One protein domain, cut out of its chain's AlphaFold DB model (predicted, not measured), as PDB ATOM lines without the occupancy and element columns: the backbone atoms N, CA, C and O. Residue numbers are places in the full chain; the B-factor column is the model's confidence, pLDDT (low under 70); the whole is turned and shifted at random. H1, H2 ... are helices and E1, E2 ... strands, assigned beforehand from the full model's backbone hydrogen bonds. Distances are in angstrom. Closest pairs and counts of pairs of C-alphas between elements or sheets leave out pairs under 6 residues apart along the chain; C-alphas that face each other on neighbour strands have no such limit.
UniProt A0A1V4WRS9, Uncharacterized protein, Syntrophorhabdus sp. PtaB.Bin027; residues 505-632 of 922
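What this domain is: This is residues 505 to 632 of the 922 residues of an uncharacterized protein of Syntrophorhabdus sp. PtaB.Bin027 (UniProt A0A1V4WRS9). A sandwich of two antiparallel sheets face to face, the larger E2 - E7 - E4 - E5 and the smaller E6 - E3 - E9, has the short pair E1 and E8 at one end of the side where E2 and E9 are the edges. E8 runs on into E9, the short helix H1 packs on the outside of the smaller sheet, and of the first stretch with no named element, residues 505 to 527, the later residues, 516 to 527, pass along the same side as E1 and E8. The printed part has 128 residues, with nine named strands in the order E1 to E9 and then one named helix, H1. The class is mostly strand, though under half of the residues are in named elements. The whole is compact, with a radius of gyration of the C-alphas of 14.8 A and spans of 47 by 33 by 24 A.

Where its parts are: After residues 505 to 527, E1 is residues 528 to 531, beginning at C-alpha 528 (184.504, 122.989, 120.022). E2 is residues 534 to 542, 26.6 A long, and E3 is residues 551 to 555. E4, residues 565 to 573, is 25.9 A long; E5 is residues 578 to 582 and E6 residues 588 to 592. E7, the longest strand by residues, is 600 to 609, 26.2 A from C-alpha 600 (194.291, 134.081, 137.096) to C-alpha 609. E8 is residues 616 to 619, E9 residues 622 to 625, and H1 residues 628 to 631, ending at C-alpha 631 (208.456, 130.780, 134.488).

How they stand to each other: The larger sheet is twisted, with C-alphas up to 4.1 A off its best plane. E2 and E7 are antiparallel at 166 degrees, with N 540 and O 603 2.8 A apart. E7 and E4 stand at 165 degrees, with N 604 and O 570 at 2.8 A. E4 and E5 are a hairpin, with N 569 and O 581 at 2.9 A. In the smaller sheet, N 554 of E3 and O 589 of E6 are within hydrogen-bond range at 2.8 A, and so are N 553 of E3 and O 624 of E9 at 2.8 A. E8 runs on into E9 across 2 residues, at 8 degrees. E1 and E8 are antiparallel at 146 degrees, with N 530 and O 617 at 2.9 A. The closest C-alphas of E1 and E7, Thr 531 and Trp 609, are 6.8 A apart. H1 is on the smaller sheet at a height of 7.5 A, only just over none of its strands: 2 of its C-alphas fall on E6 and 2 on E3. The closest C-alphas of H1 and E6, Cys 631 and Cys 592, are 5.7 A apart. H1 is too short for an O i to N i+4 pair; its one O i to N i+3 pair is within range.

The domain as a whole: The C-alphas farthest apart, Ile 547 and Glu 612, are 47.2 A apart. The printed part has no cut, and no link is long. Its mean pLDDT is 81.3; residues 509 to 513, 524 to 526, 614 and 628 to 632 are under 70.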
ATOM      1  N   ASN A 505     175.422 137.644 128.065       84.81
ATOM      2  CA  ASN A 505     176.146 136.624 128.821       84.81
ATOM      3  C   ASN A 505     175.303 135.375 129.144       84.81
ATOM      4  O   ASN A 505     175.800 134.249 129.050       84.81
ATOM      5  N   GLU A 506     174.016 135.543 129.475       81.75
ATOM      6  CA  GLU A 506     173.159 134.423 129.895       81.75
ATOM      7  C   GLU A 506     172.945 133.371 128.796       81.75
ATOM      8  O   GLU A 506     172.680 132.201 129.093       81.75
ATOM      9  N   TYR A 507     173.114 133.762 127.529       76.88
ATOM     10  CA  TYR A 507     172.930 132.879 126.383       76.88
ATOM     11  C   TYR A 507     174.186 132.095 125.996       76.88
ATOM     12  O   TYR A 507     174.069 131.123 125.246       76.88
ATOM     13  N   HIS A 508     175.370 132.467 126.497       71.38
ATOM     14  CA  HIS A 508     176.606 131.764 126.136       71.38
ATOM     15  C   HIS A 508     176.654 130.352 126.683       71.38
ATOM     16  O   HIS A 508     177.273 129.514 126.040       71.38
ATOM     17  N   GLN A 509     176.060 130.115 127.864       63.00
ATOM     18  CA  GLN A 509     176.262 128.903 128.676       63.00
ATOM     19  C   GLN A 509     177.704 128.411 128.542       63.00
ATOM     20  O   GLN A 509     177.936 127.343 127.975       63.00
ATOM     21  N   PHE A 510     178.661 129.250 128.980       68.81
ATOM     22  CA  PHE A 510     180.093 128.966 128.865       68.81
ATOM     23  C   PHE A 510     180.330 127.494 129.133       68.81
ATOM     24  O   PHE A 510     180.019 127.036 130.228       68.81
ATOM     25  N   ASN A 511     180.832 126.777 128.126       57.78
ATOM     26  CA  ASN A 511     181.108 125.353 128.232       57.78
ATOM     27  C   ASN A 511     181.931 125.132 129.516       57.78
ATOM     28  O   ASN A 511     183.121 125.451 129.508       57.78
ATOM     29  N   ASP A 512     181.295 124.649 130.600       54.19
ATOM     30  CA  ASP A 512     181.841 124.530 131.974       54.19
ATOM     31  C   ASP A 512     182.810 123.336 132.058       54.19
ATOM     32  O   ASP A 512     182.708 122.413 132.866       54.19
ATOM     33  N   ASN A 513     183.726 123.344 131.104       57.31
ATOM     34  CA  ASN A 513     184.581 122.261 130.710       57.31
ATOM     35  C   ASN A 513     185.944 122.503 131.356       57.31
ATOM     36  O   ASN A 513     186.238 121.931 132.404       57.31
ATOM     37  N   SER A 514     186.779 123.342 130.749       74.44
ATOM     38  CA  SER A 514     188.200 123.405 131.081       74.44
ATOM     39  C   SER A 514     188.421 124.027 132.472       74.44
ATOM     40  O   SER A 514     188.103 125.190 132.721       74.44
ATOM     41  N   LYS A 515     188.974 123.257 133.412       85.62
ATOM     42  CA  LYS A 515     189.200 123.694 134.798       85.62
ATOM     43  C   LYS A 515     190.527 123.183 135.334       85.62
ATOM     44  O   LYS A 515     190.836 122.002 135.243       85.62
ATOM     45  N   ILE A 516     191.282 124.059 135.981       87.81
ATOM     46  CA  ILE A 516     192.539 123.720 136.648       87.81
ATOM     47  C   ILE A 516     192.229 123.503 138.129       87.81
ATOM     48  O   ILE A 516     191.700 124.386 138.807       87.81
ATOM     49  N   ASN A 517     192.504 122.304 138.628       86.25
ATOM     50  CA  ASN A 517     192.294 121.921 140.018       86.25
ATOM     51  C   ASN A 517     193.331 122.542 140.961       86.25
ATOM     52  O   ASN A 517     194.368 123.046 140.540       86.25
ATOM     53  N   ALA A 518     193.061 122.471 142.267       85.25
ATOM     54  CA  ALA A 518     193.968 122.974 143.300       85.25
ATOM     55  C   ALA A 518     195.336 122.260 143.321       85.25
ATOM     56  O   ALA A 518     196.332 122.867 143.701       85.25
ATOM     57  N   ASP A 519     195.388 121.001 142.877       80.19
ATOM     58  CA  ASP A 519     196.609 120.201 142.707       80.19
ATOM     59  C   ASP A 519     197.329 120.450 141.365       80.19
ATOM     60  O   ASP A 519     198.336 119.810 141.071       80.19
ATOM     61  N   GLY A 520     196.818 121.368 140.539       74.88
ATOM     62  CA  GLY A 520     197.348 121.659 139.210       74.88
ATOM     63  C   GLY A 520     196.906 120.692 138.110       74.88
ATOM     64  O   GLY A 520     197.298 120.887 136.959       74.88
ATOM     65  N   THR A 521     196.090 119.674 138.410       78.31
ATOM     66  CA  THR A 521     195.533 118.803 137.364       78.31
ATOM     67  C   THR A 521     194.532 119.565 136.500       78.31
ATOM     68  O   THR A 521     193.746 120.378 136.986       78.31
ATOM     69  N   ILE A 522     194.576 119.316 135.193       75.56
ATOM     70  CA  ILE A 522     193.711 119.972 134.213       75.56
ATOM     71  C   ILE A 522     192.555 119.023 133.908       75.56
ATOM     72  O   ILE A 522     192.752 117.908 133.421       75.56
ATOM     73  N   GLU A 523     191.345 119.467 134.217       71.94
ATOM     74  CA  GLU A 523     190.107 118.803 133.849       71.94
ATOM     75  C   GLU A 523     189.565 119.384 132.542       71.94
ATOM     76  O   GLU A 523     189.404 120.593 132.413       71.94
ATOM     77  N   VAL A 524     189.195 118.460 131.650       64.56
ATOM     78  CA  VAL A 524     188.425 118.629 130.407       64.56
ATOM     79  C   VAL A 524     189.154 119.231 129.208       64.56
ATOM     80  O   VAL A 524     189.847 120.234 129.307       64.56
ATOM     81  N   ASP A 525     188.862 118.636 128.046       64.69
ATOM     82  CA  ASP A 525     188.618 119.400 126.823       64.69
ATOM     83  C   ASP A 525     187.648 118.630 125.890       64.69
ATOM     84  O   ASP A 525     187.990 117.580 125.340       64.69
ATOM     85  N   LYS A 526     186.394 119.098 125.755       68.38
ATOM     86  CA  LYS A 526     185.514 118.678 124.643       68.38
ATOM     87  C   LYS A 526     185.943 119.472 123.401       68.38
ATOM     88  O   LYS A 526     186.252 120.652 123.555       68.38
ATOM     89  N   PRO A 527     185.900 118.895 122.187       75.50
ATOM     90  CA  PRO A 527     186.111 119.687 120.984       75.50
ATOM     91  C   PRO A 527     185.036 120.768 120.885       75.50
ATOM     92  O   PRO A 527     183.852 120.502 121.116       75.50
ATOM     93  N   PHE A 528     185.436 121.965 120.473       77.62
ATOM     94  CA  PHE A 528     184.504 122.989 120.022       77.62
ATOM     95  C   PHE A 528     184.562 123.123 118.504       77.62
ATOM     96  O   PHE A 528     185.567 122.803 117.869       77.62
ATOM     97  N   PHE A 529     183.465 123.580 117.910       77.56
ATOM     98  CA  PHE A 529     183.316 123.645 116.462       77.56
ATOM     99  C   PHE A 529     183.247 125.103 116.024       77.56
ATOM    100  O   PHE A 529     182.367 125.840 116.459       77.56
ATOM    101  N   LEU A 530     184.166 125.509 115.148       79.31
ATOM    102  CA  LEU A 530     184.045 126.760 114.408       79.31
ATOM    103  C   LEU A 530     183.663 126.462 112.965       79.31
ATOM    104  O   LEU A 530     184.035 125.445 112.376       79.31
ATOM    105  N   THR A 531     182.921 127.399 112.405       74.56
ATOM    106  CA  THR A 531     182.374 127.383 111.050       74.56
ATOM    107  C   THR A 531     182.445 128.805 110.495       74.56
ATOM    108  O   THR A 531     182.665 129.741 111.264       74.56
ATOM    109  N   GLY A 532     182.294 129.001 109.184       74.06
ATOM    110  CA  GLY A 532     182.401 130.344 108.605       74.06
ATOM    111  C   GLY A 532     181.449 131.345 109.265       74.06
ATOM    112  O   GLY A 532     180.261 131.069 109.450       74.06
ATOM    113  N   MET A 533     181.992 132.502 109.650       79.25
ATOM    114  CA  MET A 533     181.307 133.547 110.414       79.25
ATOM    115  C   MET A 533     180.587 132.991 111.653       79.25
ATOM    116  O   MET A 533     179.376 133.131 111.796       79.25
ATOM    117  N   SER A 534     181.331 132.354 112.558       82.38
ATOM    118  CA  SER A 534     180.848 131.965 113.890       82.38
ATOM    119  C   SER A 534     181.830 132.386 114.985       82.38
ATOM    120  O   SER A 534     183.007 132.656 114.719       82.38
ATOM    121  N   ILE A 535     181.342 132.429 116.226       86.75
ATOM    122  CA  ILE A 535     182.140 132.717 117.427       86.75
ATOM    123  C   ILE A 535     181.884 131.605 118.440       86.75
ATOM    124  O   ILE A 535     180.742 131.184 118.595       86.75
ATOM    125  N   VAL A 536     182.917 131.153 119.142       85.50
ATOM    126  CA  VAL A 536     182.801 130.252 120.294       85.50
ATOM    127  C   VAL A 536     183.370 130.930 121.533       85.50
ATOM    128  O   VAL A 536     184.426 131.566 121.469       85.50
ATOM    129  N   TYR A 537     182.672 130.749 122.655       86.50
ATOM    130  CA  TYR A 537     183.052 131.255 123.968       86.50
ATOM    131  C   TYR A 537     183.450 130.095 124.880       86.50
ATOM    132  O   TYR A 537     182.684 129.154 125.092       86.50
ATOM    133  N   LEU A 538     184.649 130.171 125.449       85.00
ATOM    134  CA  LEU A 538     185.165 129.201 126.412       85.00
ATOM    135  C   LEU A 538     185.478 129.918 127.724       85.00
ATOM    136  O   LEU A 538     185.866 131.087 127.728       85.00
ATOM    137  N   LYS A 539     185.351 129.207 128.840       88.44
ATOM    138  CA  LYS A 539     185.701 129.693 130.175       88.44
ATOM    139  C   LYS A 539     186.632 128.678 130.821       88.44
ATOM    140  O   LYS A 539     186.355 127.484 130.795       88.44
ATOM    141  N   VAL A 540     187.715 129.172 131.406       89.38
ATOM    142  CA  VAL A 540     188.701 128.384 132.140       89.38
ATOM    143  C   VAL A 540     188.723 128.859 133.585       89.38
ATOM    144  O   VAL A 540     189.106 129.997 133.867       89.38
ATOM    145  N   GLU A 541     188.308 128.000 134.514       90.38
ATOM    146  CA  GLU A 541     188.425 128.272 135.951       90.38
ATOM    147  C   GLU A 541     189.763 127.765 136.484       90.38
ATOM    148  O   GLU A 541     190.121 126.610 136.257       90.38
ATOM    149  N   ASN A 542     190.482 128.584 137.254       91.94
ATOM    150  CA  ASN A 542     191.705 128.147 137.920       91.94
ATOM    151  C   ASN A 542     191.532 128.087 139.439       91.94
ATOM    152  O   ASN A 542     191.297 129.107 140.083       91.94
ATOM    153  N   LYS A 543     191.723 126.905 140.031       90.81
ATOM    154  CA  LYS A 543     191.733 126.676 141.487       90.81
ATOM    155  C   LYS A 543     193.140 126.440 142.053       90.81
ATOM    156  O   LYS A 543     193.266 126.350 143.271       90.81
ATOM    157  N   ALA A 544     194.186 126.383 141.223       88.06
ATOM    158  CA  ALA A 544     195.570 126.280 141.681       88.06
ATOM    159  C   ALA A 544     196.071 127.618 142.253       88.06
ATOM    160  O   ALA A 544     196.011 128.673 141.610       88.06
ATOM    161  N   THR A 545     196.587 127.572 143.482       83.62
ATOM    162  CA  THR A 545     197.026 128.744 144.255       83.62
ATOM    163  C   THR A 545     198.257 128.436 145.101       83.62
ATOM    164  O   THR A 545     198.494 127.282 145.451       83.62
ATOM    165  N   GLY A 546     198.985 129.480 145.503       76.38
ATOM    166  CA  GLY A 546     200.173 129.366 146.351       76.38
ATOM    167  C   GLY A 546     201.449 129.042 145.571       76.38
ATOM    168  O   GLY A 546     201.422 128.815 144.365       76.38
ATOM    169  N   ILE A 547     202.581 129.019 146.278       70.06
ATOM    170  CA  ILE A 547     203.928 128.897 145.688       70.06
ATOM    171  C   ILE A 547     204.171 127.573 144.940       70.06
ATOM    172  O   ILE A 547     205.093 127.469 144.140       70.06
ATOM    173  N   THR A 548     203.342 126.558 145.191       76.56
ATOM    174  CA  THR A 548     203.400 125.241 144.542       76.56
ATOM    175  C   THR A 548     202.523 125.135 143.291       76.56
ATOM    176  O   THR A 548     202.523 124.084 142.656       76.56
ATOM    177  N   ALA A 549     201.754 126.172 142.942       81.25
ATOM    178  CA  ALA A 549     200.884 126.143 141.770       81.25
ATOM    179  C   ALA A 549     201.711 126.030 140.469       81.25
ATOM    180  O   ALA A 549     202.768 126.657 140.356       81.25
ATOM    181  N   PRO A 550     201.268 125.229 139.483       83.12
ATOM    182  CA  PRO A 550     202.092 124.887 138.332       83.12
ATOM    183  C   PRO A 550     202.256 126.055 137.354       83.12
ATOM    184  O   PRO A 550     201.461 126.996 137.312       83.12
ATOM    185  N   ALA A 551     203.267 125.936 136.498       84.56
ATOM    186  CA  ALA A 551     203.264 126.603 135.208       84.56
ATOM    187  C   ALA A 551     202.275 125.872 134.283       84.56
ATOM    188  O   ALA A 551     202.282 124.641 134.222       84.56
ATOM    189  N   ILE A 552     201.439 126.609 133.555       88.62
ATOM    190  CA  ILE A 552     200.515 126.048 132.559       88.62
ATOM    191  C   ILE A 552     200.732 126.705 131.199       88.62
ATOM    192  O   ILE A 552     201.077 127.882 131.131       88.62
ATOM    193  N   LYS A 553     200.475 125.978 130.117       86.88
ATOM    194  CA  LYS A 553     200.633 126.424 128.732       86.88
ATOM    195  C   LYS A 553     199.375 126.114 127.934       86.88
ATOM    196  O   LYS A 553     198.978 124.961 127.836       86.88
ATOM    197  N   PHE A 554     198.806 127.136 127.314       89.12
ATOM    198  CA  PHE A 554     197.815 127.018 126.252       89.12
ATOM    199  C   PHE A 554     198.550 126.874 124.914       89.12
ATOM    200  O   PHE A 554     199.277 127.787 124.519       89.12
ATOM    201  N   ASN A 555     198.381 125.749 124.225       86.12
ATOM    202  CA  ASN A 555     198.898 125.517 122.876       86.12
ATOM    203  C   ASN A 555     197.896 126.059 121.839       86.12
ATOM    204  O   ASN A 555     196.719 125.705 121.843       86.12
ATOM    205  N   LEU A 556     198.371 126.929 120.945       86.94
ATOM    206  CA  LEU A 556     197.551 127.663 119.977       86.94
ATOM    207  C   LEU A 556     197.919 127.342 118.513       86.94
ATOM    208  O   LEU A 556     197.331 127.894 117.580       86.94
ATOM    209  N   LYS A 557     198.858 126.411 118.282       85.19
ATOM    210  CA  LYS A 557     199.396 126.090 116.942       85.19
ATOM    211  C   LYS A 557     198.349 125.550 115.962       85.19
ATOM    212  O   LYS A 557     198.518 125.700 114.755       85.19
ATOM    213  N   GLU A 558     197.268 124.943 116.453       83.00
ATOM    214  CA  GLU A 558     196.127 124.498 115.634       83.00
ATOM    215  C   GLU A 558     195.481 125.676 114.883       83.00
ATOM    216  O   GLU A 558     195.202 125.582 113.689       83.00
ATOM    217  N   PHE A 559     195.309 126.814 115.556       82.81
ATOM    218  CA  PHE A 559     194.613 127.981 115.016       82.81
ATOM    219  C   PHE A 559     195.470 128.781 114.031       82.81
ATOM    220  O   PHE A 559     194.935 129.414 113.123       82.81
ATOM    221  N   LEU A 560     196.800 128.679 114.131       80.75
ATOM    222  CA  LEU A 560     197.737 129.256 113.156       80.75
ATOM    223  C   LEU A 560     197.583 128.681 111.743       80.75
ATOM    224  O   LEU A 560     198.030 129.302 110.783       80.75
ATOM    225  N   LYS A 561     196.937 127.518 111.599       82.81
ATOM    226  CA  LYS A 561     196.647 126.898 110.298       82.81
ATOM    227  C   LYS A 561     195.615 127.680 109.472       82.81
ATOM    228  O   LYS A 561     195.461 127.376 108.293       82.81
ATOM    229  N   ASN A 562     194.884 128.629 110.068       81.44
ATOM    230  CA  ASN A 562     193.900 129.445 109.360       81.44
ATOM    231  C   ASN A 562     193.990 130.928 109.757       81.44
ATOM    232  O   ASN A 562     193.555 131.335 110.833       81.44
ATOM    233  N   GLU A 563     194.479 131.758 108.834       81.88
ATOM    234  CA  GLU A 563     194.595 133.206 109.021       81.88
ATOM    235  C   GLU A 563     193.248 133.945 109.127       81.88
ATOM    236  O   GLU A 563     193.246 135.115 109.492       81.88
ATOM    237  N   ALA A 564     192.102 133.310 108.867       83.88
ATOM    238  CA  ALA A 564     190.784 133.910 109.095       83.88
ATOM    239  C   ALA A 564     190.259 133.731 110.537       83.88
ATOM    240  O   ALA A 564     189.234 134.323 110.892       83.88
ATOM    241  N   ILE A 565     190.943 132.939 111.375       87.94
ATOM    242  CA  ILE A 565     190.585 132.723 112.783       87.94
ATOM    243  C   ILE A 565     191.328 133.727 113.670       87.94
ATOM    244  O   ILE A 565     192.525 133.965 113.504       87.94
ATOM    245  N   ALA A 566     190.621 134.330 114.620       90.25
ATOM    246  CA  ALA A 566     191.188 135.156 115.682       90.25
ATOM    247  C   ALA A 566     190.888 134.544 117.055       90.25
ATOM    248  O   ALA A 566     189.859 133.887 117.226       90.25
ATOM    249  N   ILE A 567     191.787 134.769 118.018       90.75
ATOM    250  CA  ILE A 567     191.633 134.334 119.413       90.75
ATOM    251  C   ILE A 567     191.949 135.496 120.329       90.75
ATOM    252  O   ILE A 567     193.007 136.116 120.218       90.75
ATOM    253  N   GLN A 568     191.054 135.754 121.271       93.06
ATOM    254  CA  GLN A 568     191.234 136.782 122.282       93.06
ATOM    255  C   GLN A 568     190.872 136.242 123.657       93.06
ATOM    256  O   GLN A 568     190.013 135.368 123.785       93.06
ATOM    257  N   ALA A 569     191.538 136.774 124.677       92.75
ATOM    258  CA  ALA A 569     191.329 136.407 126.064       92.75
ATOM    259  C   ALA A 569     190.877 137.620 126.885       92.75
ATOM    260  O   ALA A 569     191.431 138.714 126.748       92.75
ATOM    261  N   VAL A 570     189.916 137.405 127.779       94.00
ATOM    262  CA  VAL A 570     189.598 138.310 128.890       94.00
ATOM    263  C   VAL A 570     189.966 137.583 130.176       94.00
ATOM    264  O   VAL A 570     189.419 136.523 130.478       94.00
ATOM    265  N   ILE A 571     190.952 138.111 130.898       93.75
ATOM    266  CA  ILE A 571     191.642 137.398 131.978       93.75
ATOM    267  C   ILE A 571     191.420 138.146 133.284       93.75
ATOM    268  O   ILE A 571     191.930 139.255 133.447       93.75
ATOM    269  N   LYS A 572     190.710 137.522 134.223       94.88
ATOM    270  CA  LYS A 572     190.479 138.039 135.571       94.88
ATOM    271  C   LYS A 572     191.527 137.461 136.524       94.88
ATOM    272  O   LYS A 572     191.543 136.255 136.788       94.88
ATOM    273  N   TYR A 573     192.417 138.304 137.036       91.62
ATOM    274  CA  TYR A 573     193.499 137.919 137.941       91.62
ATOM    275  C   TYR A 573     193.065 137.902 139.408       91.62
ATOM    276  O   TYR A 573     192.202 138.672 139.827       91.62
ATOM    277  N   ARG A 574     193.697 137.042 140.221       89.06
ATOM    278  CA  ARG A 574     193.372 136.915 141.656       89.06
ATOM    279  C   ARG A 574     193.652 138.179 142.471       89.06
ATOM    280  O   ARG A 574     193.019 138.383 143.500       89.06
ATOM    281  N   ASN A 575     194.550 139.035 141.988       83.94
ATOM    282  CA  ASN A 575     194.831 140.357 142.551       83.94
ATOM    283  C   ASN A 575     193.800 141.439 142.148       83.94
ATOM    284  O   ASN A 575     193.993 142.612 142.456       83.94
ATOM    285  N   GLY A 576     192.726 141.072 141.438       86.12
ATOM    286  CA  GLY A 576     191.664 141.984 141.005       86.12
ATOM    287  C   GLY A 576     191.955 142.765 139.718       86.12
ATOM    288  O   GLY A 576     191.099 143.532 139.284       86.12
ATOM    289  N   ARG A 577     193.121 142.584 139.078       86.31
ATOM    290  CA  ARG A 577     193.356 143.094 137.715       86.31
ATOM    291  C   ARG A 577     192.503 142.297 136.727       86.31
ATOM    292  O   ARG A 577     192.503 141.072 136.791       86.31
ATOM    293  N   THR A 578     191.899 142.964 135.748       89.81
ATOM    294  CA  THR A 578     191.362 142.294 134.556       89.81
ATOM    295  C   THR A 578     192.039 142.835 133.303       89.81
ATOM    296  O   THR A 578     192.065 144.047 133.092       89.81
ATOM    297  N   ASP A 579     192.566 141.937 132.471       84.31
ATOM    298  CA  ASP A 579     193.222 142.277 131.206       84.31
ATOM    299  C   ASP A 579     192.418 141.777 129.993       84.31
ATOM    300  O   ASP A 579     191.652 140.813 130.068       84.31
ATOM    301  N   LYS A 580     192.656 142.412 128.842       89.75
ATOM    302  CA  LYS A 580     192.353 141.880 127.508       89.75
ATOM    303  C   LYS A 580     193.674 141.513 126.834       89.75
ATOM    304  O   LYS A 580     194.578 142.348 126.781       89.75
ATOM    305  N   GLU A 581     193.754 140.330 126.242       84.50
ATOM    306  CA  GLU A 581     194.861 139.931 125.370       84.50
ATOM    307  C   GLU A 581     194.345 139.500 123.994       84.50
ATOM    308  O   GLU A 581     193.252 138.952 123.865       84.50
ATOM    309  N   ASP A 582     195.135 139.761 122.952       84.62
ATOM    310  CA  ASP A 582     194.889 139.248 121.604       84.62
ATOM    311  C   ASP A 582     195.945 138.183 121.298       84.62
ATOM    312  O   ASP A 582     197.120 138.494 121.097       84.62
ATOM    313  N   TRP A 583     195.527 136.919 121.328       85.69
ATOM    314  CA  TRP A 583     196.380 135.751 121.097       85.69
ATOM    315  C   TRP A 583     196.416 135.356 119.614       85.69
ATOM    316  O   TRP A 583     196.968 134.320 119.240       85.69
ATOM    317  N   THR A 584     195.855 136.186 118.734       82.75
ATOM    318  CA  THR A 584     195.857 135.941 117.294       82.75
ATOM    319  C   THR A 584     197.288 135.862 116.759       82.75
ATOM    320  O   THR A 584     198.118 136.764 116.929       82.75
ATOM    321  N   GLY A 585     197.605 134.748 116.100       77.06
ATOM    322  CA  GLY A 585     198.943 134.497 115.575       77.06
ATOM    323  C   GLY A 585     199.991 134.153 116.644       77.06
ATOM    324  O   GLY A 585     201.166 134.422 116.407       77.06
ATOM    325  N   TYR A 586     199.605 133.680 117.833       78.12
ATOM    326  CA  TYR A 586     200.530 133.132 118.837       78.12
ATOM    327  C   TYR A 586     200.648 131.613 118.670       78.12
ATOM    328  O   TYR A 586     199.658 130.947 118.382       78.12
ATOM    329  N   GLU A 587     201.840 131.050 118.878       82.44
ATOM    330  CA  GLU A 587     202.008 129.590 118.969       82.44
ATOM    331  C   GLU A 587     201.499 129.034 120.303       82.44
ATOM    332  O   GLU A 587     200.991 127.917 120.355       82.44
ATOM    333  N   GLU A 588     201.627 129.809 121.381       82.69
ATOM    334  CA  GLU A 588     201.308 129.392 122.744       82.69
ATOM    335  C   GLU A 588     201.192 130.594 123.699       82.69
ATOM    336  O   GLU A 588     201.716 131.680 123.427       82.69
ATOM    337  N   ARG A 589     200.551 130.383 124.855       85.56
ATOM    338  CA  ARG A 589     200.525 131.320 125.992       85.56
ATOM    339  C   ARG A 589     200.747 130.556 127.296       85.56
ATOM    340  O   ARG A 589     199.993 129.645 127.610       85.56
ATOM    341  N   VAL A 590     201.752 130.948 128.075       83.56
ATOM    342  CA  VAL A 590     202.106 130.314 129.363       83.56
ATOM    343  C   VAL A 590     201.686 131.218 130.519       83.56
ATOM    344  O   VAL A 590     201.889 132.425 130.414       83.56
ATOM    345  N   PHE A 591     201.134 130.659 131.598       85.94
ATOM    346  CA  PHE A 591     200.856 131.354 132.861       85.94
ATOM    347  C   PHE A 591     201.564 130.668 134.027       85.94
ATOM    348  O   PHE A 591     201.453 129.455 134.219       85.94
ATOM    349  N   CYS A 592     202.235 131.465 134.848       83.75
ATOM    350  CA  CYS A 592     202.972 131.003 136.016       83.75
ATOM    351  C   CYS A 592     202.128 131.177 137.278       83.75
ATOM    352  O   CYS A 592     202.183 132.218 137.926       83.75
ATOM    353  N   LEU A 593     201.325 130.170 137.632       86.88
ATOM    354  CA  LEU A 593     200.298 130.316 138.672       86.88
ATOM    355  C   LEU A 593     200.878 130.479 140.091       86.88
ATOM    356  O   LEU A 593     200.192 130.989 140.975       86.88
ATOM    357  N   ALA A 594     202.142 130.111 140.320       80.44
ATOM    358  CA  ALA A 594     202.861 130.437 141.557       80.44
ATOM    359  C   ALA A 594     203.145 131.947 141.724       80.44
ATOM    360  O   ALA A 594     203.429 132.399 142.833       80.44
ATOM    361  N   ASN A 595     203.072 132.732 140.642       75.75
ATOM    362  CA  ASN A 595     203.279 134.174 140.657       75.75
ATOM    363  C   ASN A 595     201.940 134.921 140.715       75.75
ATOM    364  O   ASN A 595     201.092 134.780 139.835       75.75
ATOM    365  N   GLU A 596     201.770 135.778 141.719       76.25
ATOM    366  CA  GLU A 596     200.568 136.594 141.919       76.25
ATOM    367  C   GLU A 596     200.237 137.500 140.715       76.25
ATOM    368  O   GLU A 596     199.064 137.731 140.425       76.25
ATOM    369  N   SER A 597     201.245 137.969 139.965       73.19
ATOM    370  CA  SER A 597     201.036 138.797 138.767       73.19
ATOM    371  C   SER A 597     200.473 138.017 137.568       73.19
ATOM    372  O   SER A 597     199.974 138.640 136.627       73.19
ATOM    373  N   GLN A 598     200.539 136.681 137.592       81.75
ATOM    374  CA  GLN A 598     200.102 135.799 136.504       81.75
ATOM    375  C   GLN A 598     199.028 134.782 136.930       81.75
ATOM    376  O   GLN A 598     198.411 134.153 136.069       81.75
ATOM    377  N   ASN A 599     198.760 134.622 138.230       87.62
ATOM    378  CA  ASN A 599     197.722 133.727 138.735       87.62
ATOM    379  C   ASN A 599     196.322 134.297 138.446       87.62
ATOM    380  O   ASN A 599     195.834 135.208 139.128       87.62
ATOM    381  N   PHE A 600     195.674 133.753 137.415       93.00
ATOM    382  CA  PHE A 600     194.291 134.081 137.096       93.00
ATOM    383  C   PHE A 600     193.292 133.305 137.958       93.00
ATOM    384  O   PHE A 600     193.549 132.188 138.394       93.00
ATOM    385  N   GLU A 601     192.137 133.911 138.219       93.81
ATOM    386  CA  GLU A 601     190.978 133.244 138.817       93.81
ATOM    387  C   GLU A 601     190.112 132.612 137.723       93.81
ATOM    388  O   GLU A 601     189.695 131.455 137.816       93.81
ATOM    389  N   THR A 602     189.840 133.382 136.669       93.25
ATOM    390  CA  THR A 602     188.995 132.980 135.544       93.25
ATOM    391  C   THR A 602     189.533 133.601 134.267       93.25
ATOM    392  O   THR A 602     189.957 134.758 134.252       93.25
ATOM    393  N   LEU A 603     189.526 132.824 133.194       93.00
ATOM    394  CA  LEU A 603     189.998 133.237 131.884       93.00
ATOM    395  C   LEU A 603     188.926 132.880 130.855       93.00
ATOM    396  O   LEU A 603     188.549 131.719 130.723       93.00
ATOM    397  N   TYR A 604     188.419 133.880 130.146       92.12
ATOM    398  CA  TYR A 604     187.447 133.717 129.072       92.12
ATOM    399  C   TYR A 604     188.171 133.785 127.733       92.12
ATOM    400  O   TYR A 604     188.923 134.731 127.501       92.12
ATOM    401  N   LEU A 605     187.938 132.815 126.852       90.38
ATOM    402  CA  LEU A 605     188.450 132.823 125.485       90.38
ATOM    403  C   LEU A 605     187.323 133.010 124.490       90.38
ATOM    404  O   LEU A 605     186.249 132.423 124.614       90.38
ATOM    405  N   VAL A 606     187.624 133.801 123.471       90.81
ATOM    406  CA  VAL A 606     186.761 134.055 122.329       90.81
ATOM    407  C   VAL A 606     187.526 133.641 121.089       90.81
ATOM    408  O   VAL A 606     188.575 134.214 120.791       90.81
ATOM    409  N   ALA A 607     187.009 132.646 120.376       90.00
ATOM    410  CA  ALA A 607     187.539 132.227 119.087       90.00
ATOM    411  C   ALA A 607     186.519 132.582 117.998       90.00
ATOM    412  O   ALA A 607     185.367 132.157 118.071       90.00
ATOM    413  N   SER A 608     186.920 133.371 117.001       90.75
ATOM    414  CA  SER A 608     186.031 133.871 115.941       90.75
ATOM    415  C   SER A 608     186.615 133.597 114.557       90.75
ATOM    416  O   SER A 608     187.789 133.894 114.331       90.75
ATOM    417  N   TRP A 609     185.808 133.095 113.619       88.62
ATOM    418  CA  TRP A 609     186.234 132.809 112.241       88.62
ATOM    419  C   TRP A 609     185.484 133.709 111.252       88.62
ATOM    420  O   TRP A 609     184.283 133.553 111.072       88.62
ATOM    421  N   ALA A 610     186.176 134.650 110.604       85.50
ATOM    422  CA  ALA A 610     185.560 135.708 109.790       85.50
ATOM    423  C   ALA A 610     185.557 135.424 108.267       85.50
ATOM    424  O   ALA A 610     186.007 136.251 107.473       85.50
ATOM    425  N   GLU A 611     185.093 134.244 107.845       81.69
ATOM    426  CA  GLU A 611     185.197 133.765 106.454       81.69
ATOM    427  C   GLU A 611     183.869 133.242 105.888       81.69
ATOM    428  O   GLU A 611     183.083 132.625 106.605       81.69
ATOM    429  N   GLU A 612     183.636 133.443 104.585       76.69
ATOM    430  CA  GLU A 612     182.454 132.941 103.874       76.69
ATOM    431  C   GLU A 612     182.588 131.451 103.507       76.69
ATOM    432  O   GLU A 612     182.868 131.095 102.364       76.69
ATOM    433  N   THR A 613     182.401 130.559 104.485       74.50
ATOM    434  CA  THR A 613     182.475 129.104 104.276       74.50
ATOM    435  C   THR A 613     181.427 128.325 105.073       74.50
ATOM    436  O   THR A 613     181.088 128.679 106.198       74.50
ATOM    437  N   SER A 614     180.929 127.227 104.500       68.50
ATOM    438  CA  SER A 614     180.109 126.232 105.208       68.50
ATOM    439  C   SER A 614     180.941 125.092 105.811       68.50
ATOM    440  O   SER A 614     180.380 124.114 106.297       68.50
ATOM    441  N   GLU A 615     182.271 125.164 105.729       73.31
ATOM    442  CA  GLU A 615     183.167 124.183 106.338       73.31
ATOM    443  C   GLU A 615     183.076 124.246 107.870       73.31
ATOM    444  O   GLU A 615     183.099 125.325 108.464       73.31
ATOM    445  N   MET A 616     183.008 123.077 108.509       76.44
ATOM    446  CA  MET A 616     183.096 122.921 109.959       76.44
ATOM    447  C   MET A 616     184.465 122.366 110.336       76.44
ATOM    448  O   MET A 616     184.871 121.318 109.834       76.44
ATOM    449  N   LYS A 617     185.147 123.039 111.263       79.81
ATOM    450  CA  LYS A 617     186.416 122.598 111.843       79.81
ATOM    451  C   LYS A 617     186.256 122.415 113.348       79.81
ATOM    452  O   LYS A 617     185.730 123.290 114.035       79.81
ATOM    453  N   ALA A 618     186.698 121.265 113.840       80.38
ATOM    454  CA  ALA A 618     186.807 120.987 115.265       80.38
ATOM    455  C   ALA A 618     188.155 121.494 115.789       80.38
ATOM    456  O   ALA A 618     189.174 121.344 115.115       80.38
ATOM    457  N   PHE A 619     188.148 122.048 116.996       80.25
ATOM    458  CA  PHE A 619     189.316 122.571 117.691       80.25
ATOM    459  C   PHE A 619     189.348 122.043 119.123       80.25
ATOM    460  O   PHE A 619     188.303 121.848 119.746       80.25
ATOM    461  N   PHE A 620     190.558 121.853 119.640       78.81
ATOM    462  CA  PHE A 620     190.822 121.588 121.051       78.81
ATOM    463  C   PHE A 620     191.654 122.740 121.617       78.81
ATOM    464  O   PHE A 620     192.602 123.204 120.980       78.81
ATOM    465  N   LEU A 621     191.302 123.197 122.813       80.50
ATOM    466  CA  LEU A 621     192.097 124.114 123.611       80.50
ATOM    467  C   LEU A 621     193.081 123.291 124.451       80.50
ATOM    468  O   LEU A 621     192.856 122.997 125.621       80.50
ATOM    469  N   GLU A 622     194.196 122.899 123.845       81.75
ATOM    470  CA  GLU A 622     195.205 122.101 124.539       81.75
ATOM    471  C   GLU A 622     195.885 122.916 125.654       81.75
ATOM    472  O   GLU A 622     196.734 123.769 125.391       81.75
ATOM    473  N   ILE A 623     195.508 122.640 126.908       85.25
ATOM    474  CA  ILE A 623     196.173 123.157 128.107       85.25
ATOM    475  C   ILE A 623     197.084 122.059 128.673       85.25
ATOM    476  O   ILE A 623     196.630 120.964 129.006       85.25
ATOM    477  N   GLU A 624     198.375 122.353 128.798       82.75
ATOM    478  CA  GLU A 624     199.412 121.432 129.274       82.75
ATOM    479  C   GLU A 624     200.164 122.026 130.479       82.75
ATOM    480  O   GLU A 624     200.259 123.250 130.597       82.75
ATOM    481  N   PRO A 625     200.766 121.207 131.360       81.62
ATOM    482  CA  PRO A 625     201.807 121.684 132.268       81.62
ATOM    483  C   PRO A 625     202.998 122.254 131.479       81.62
ATOM    484  O   PRO A 625     203.455 121.639 130.514       81.62
ATOM    485  N   ALA A 626     203.509 123.408 131.902       76.50
ATOM    486  CA  ALA A 626     204.761 123.987 131.411       76.50
ATOM    487  C   ALA A 626     205.931 123.651 132.350       76.50
ATOM    488  O   ALA A 626     205.735 123.287 133.513       76.50
ATOM    489  N   LEU A 627     207.159 123.795 131.848       70.69
ATOM    490  CA  LEU A 627     208.361 123.708 132.677       70.69
ATOM    491  C   LEU A 627     208.447 124.915 133.629       70.69
ATOM    492  O   LEU A 627     208.093 126.035 133.255       70.69
ATOM    493  N   LYS A 628     208.938 124.719 134.861       64.38
ATOM    494  CA  LYS A 628     209.112 125.832 135.822       64.38
ATOM    495  C   LYS A 628     210.153 126.844 135.334       64.38
ATOM    496  O   LYS A 628     210.068 128.021 135.666       64.38
ATOM    497  N   GLU A 629     211.095 126.407 134.512       59.50
ATOM    498  CA  GLU A 629     212.106 127.234 133.865       59.50
ATOM    499  C   GLU A 629     211.489 128.217 132.853       59.50
ATOM    500  O   GLU A 629     211.977 129.336 132.722       59.50
ATOM    501  N   GLU A 630     210.357 127.881 132.215       62.06
ATOM    502  CA  GLU A 630     209.592 128.829 131.380       62.06
ATOM    503  C   GLU A 630     208.948 129.954 132.209       62.06
ATOM    504  O   GLU A 630     208.566 130.993 131.662       62.06
ATOM    505  N   CYS A 631     208.860 129.763 133.529       63.19
ATOM    506  CA  CYS A 631     208.456 130.780 134.488       63.19
ATOM    507  C   CYS A 631     209.603 131.631 135.023       63.19
ATOM    508  O   CYS A 631     209.329 132.508 135.831       63.19
ATOM    509  N   ALA A 632     210.844 131.456 134.555       61.84
ATOM    510  CA  ALA A 632     211.877 132.481 134.682       61.84
ATOM    511  C   ALA A 632     211.555 133.631 133.705       61.84
ATOM    512  O   ALA A 632     212.095 133.735 132.599       61.84
TER     513      ALA A 632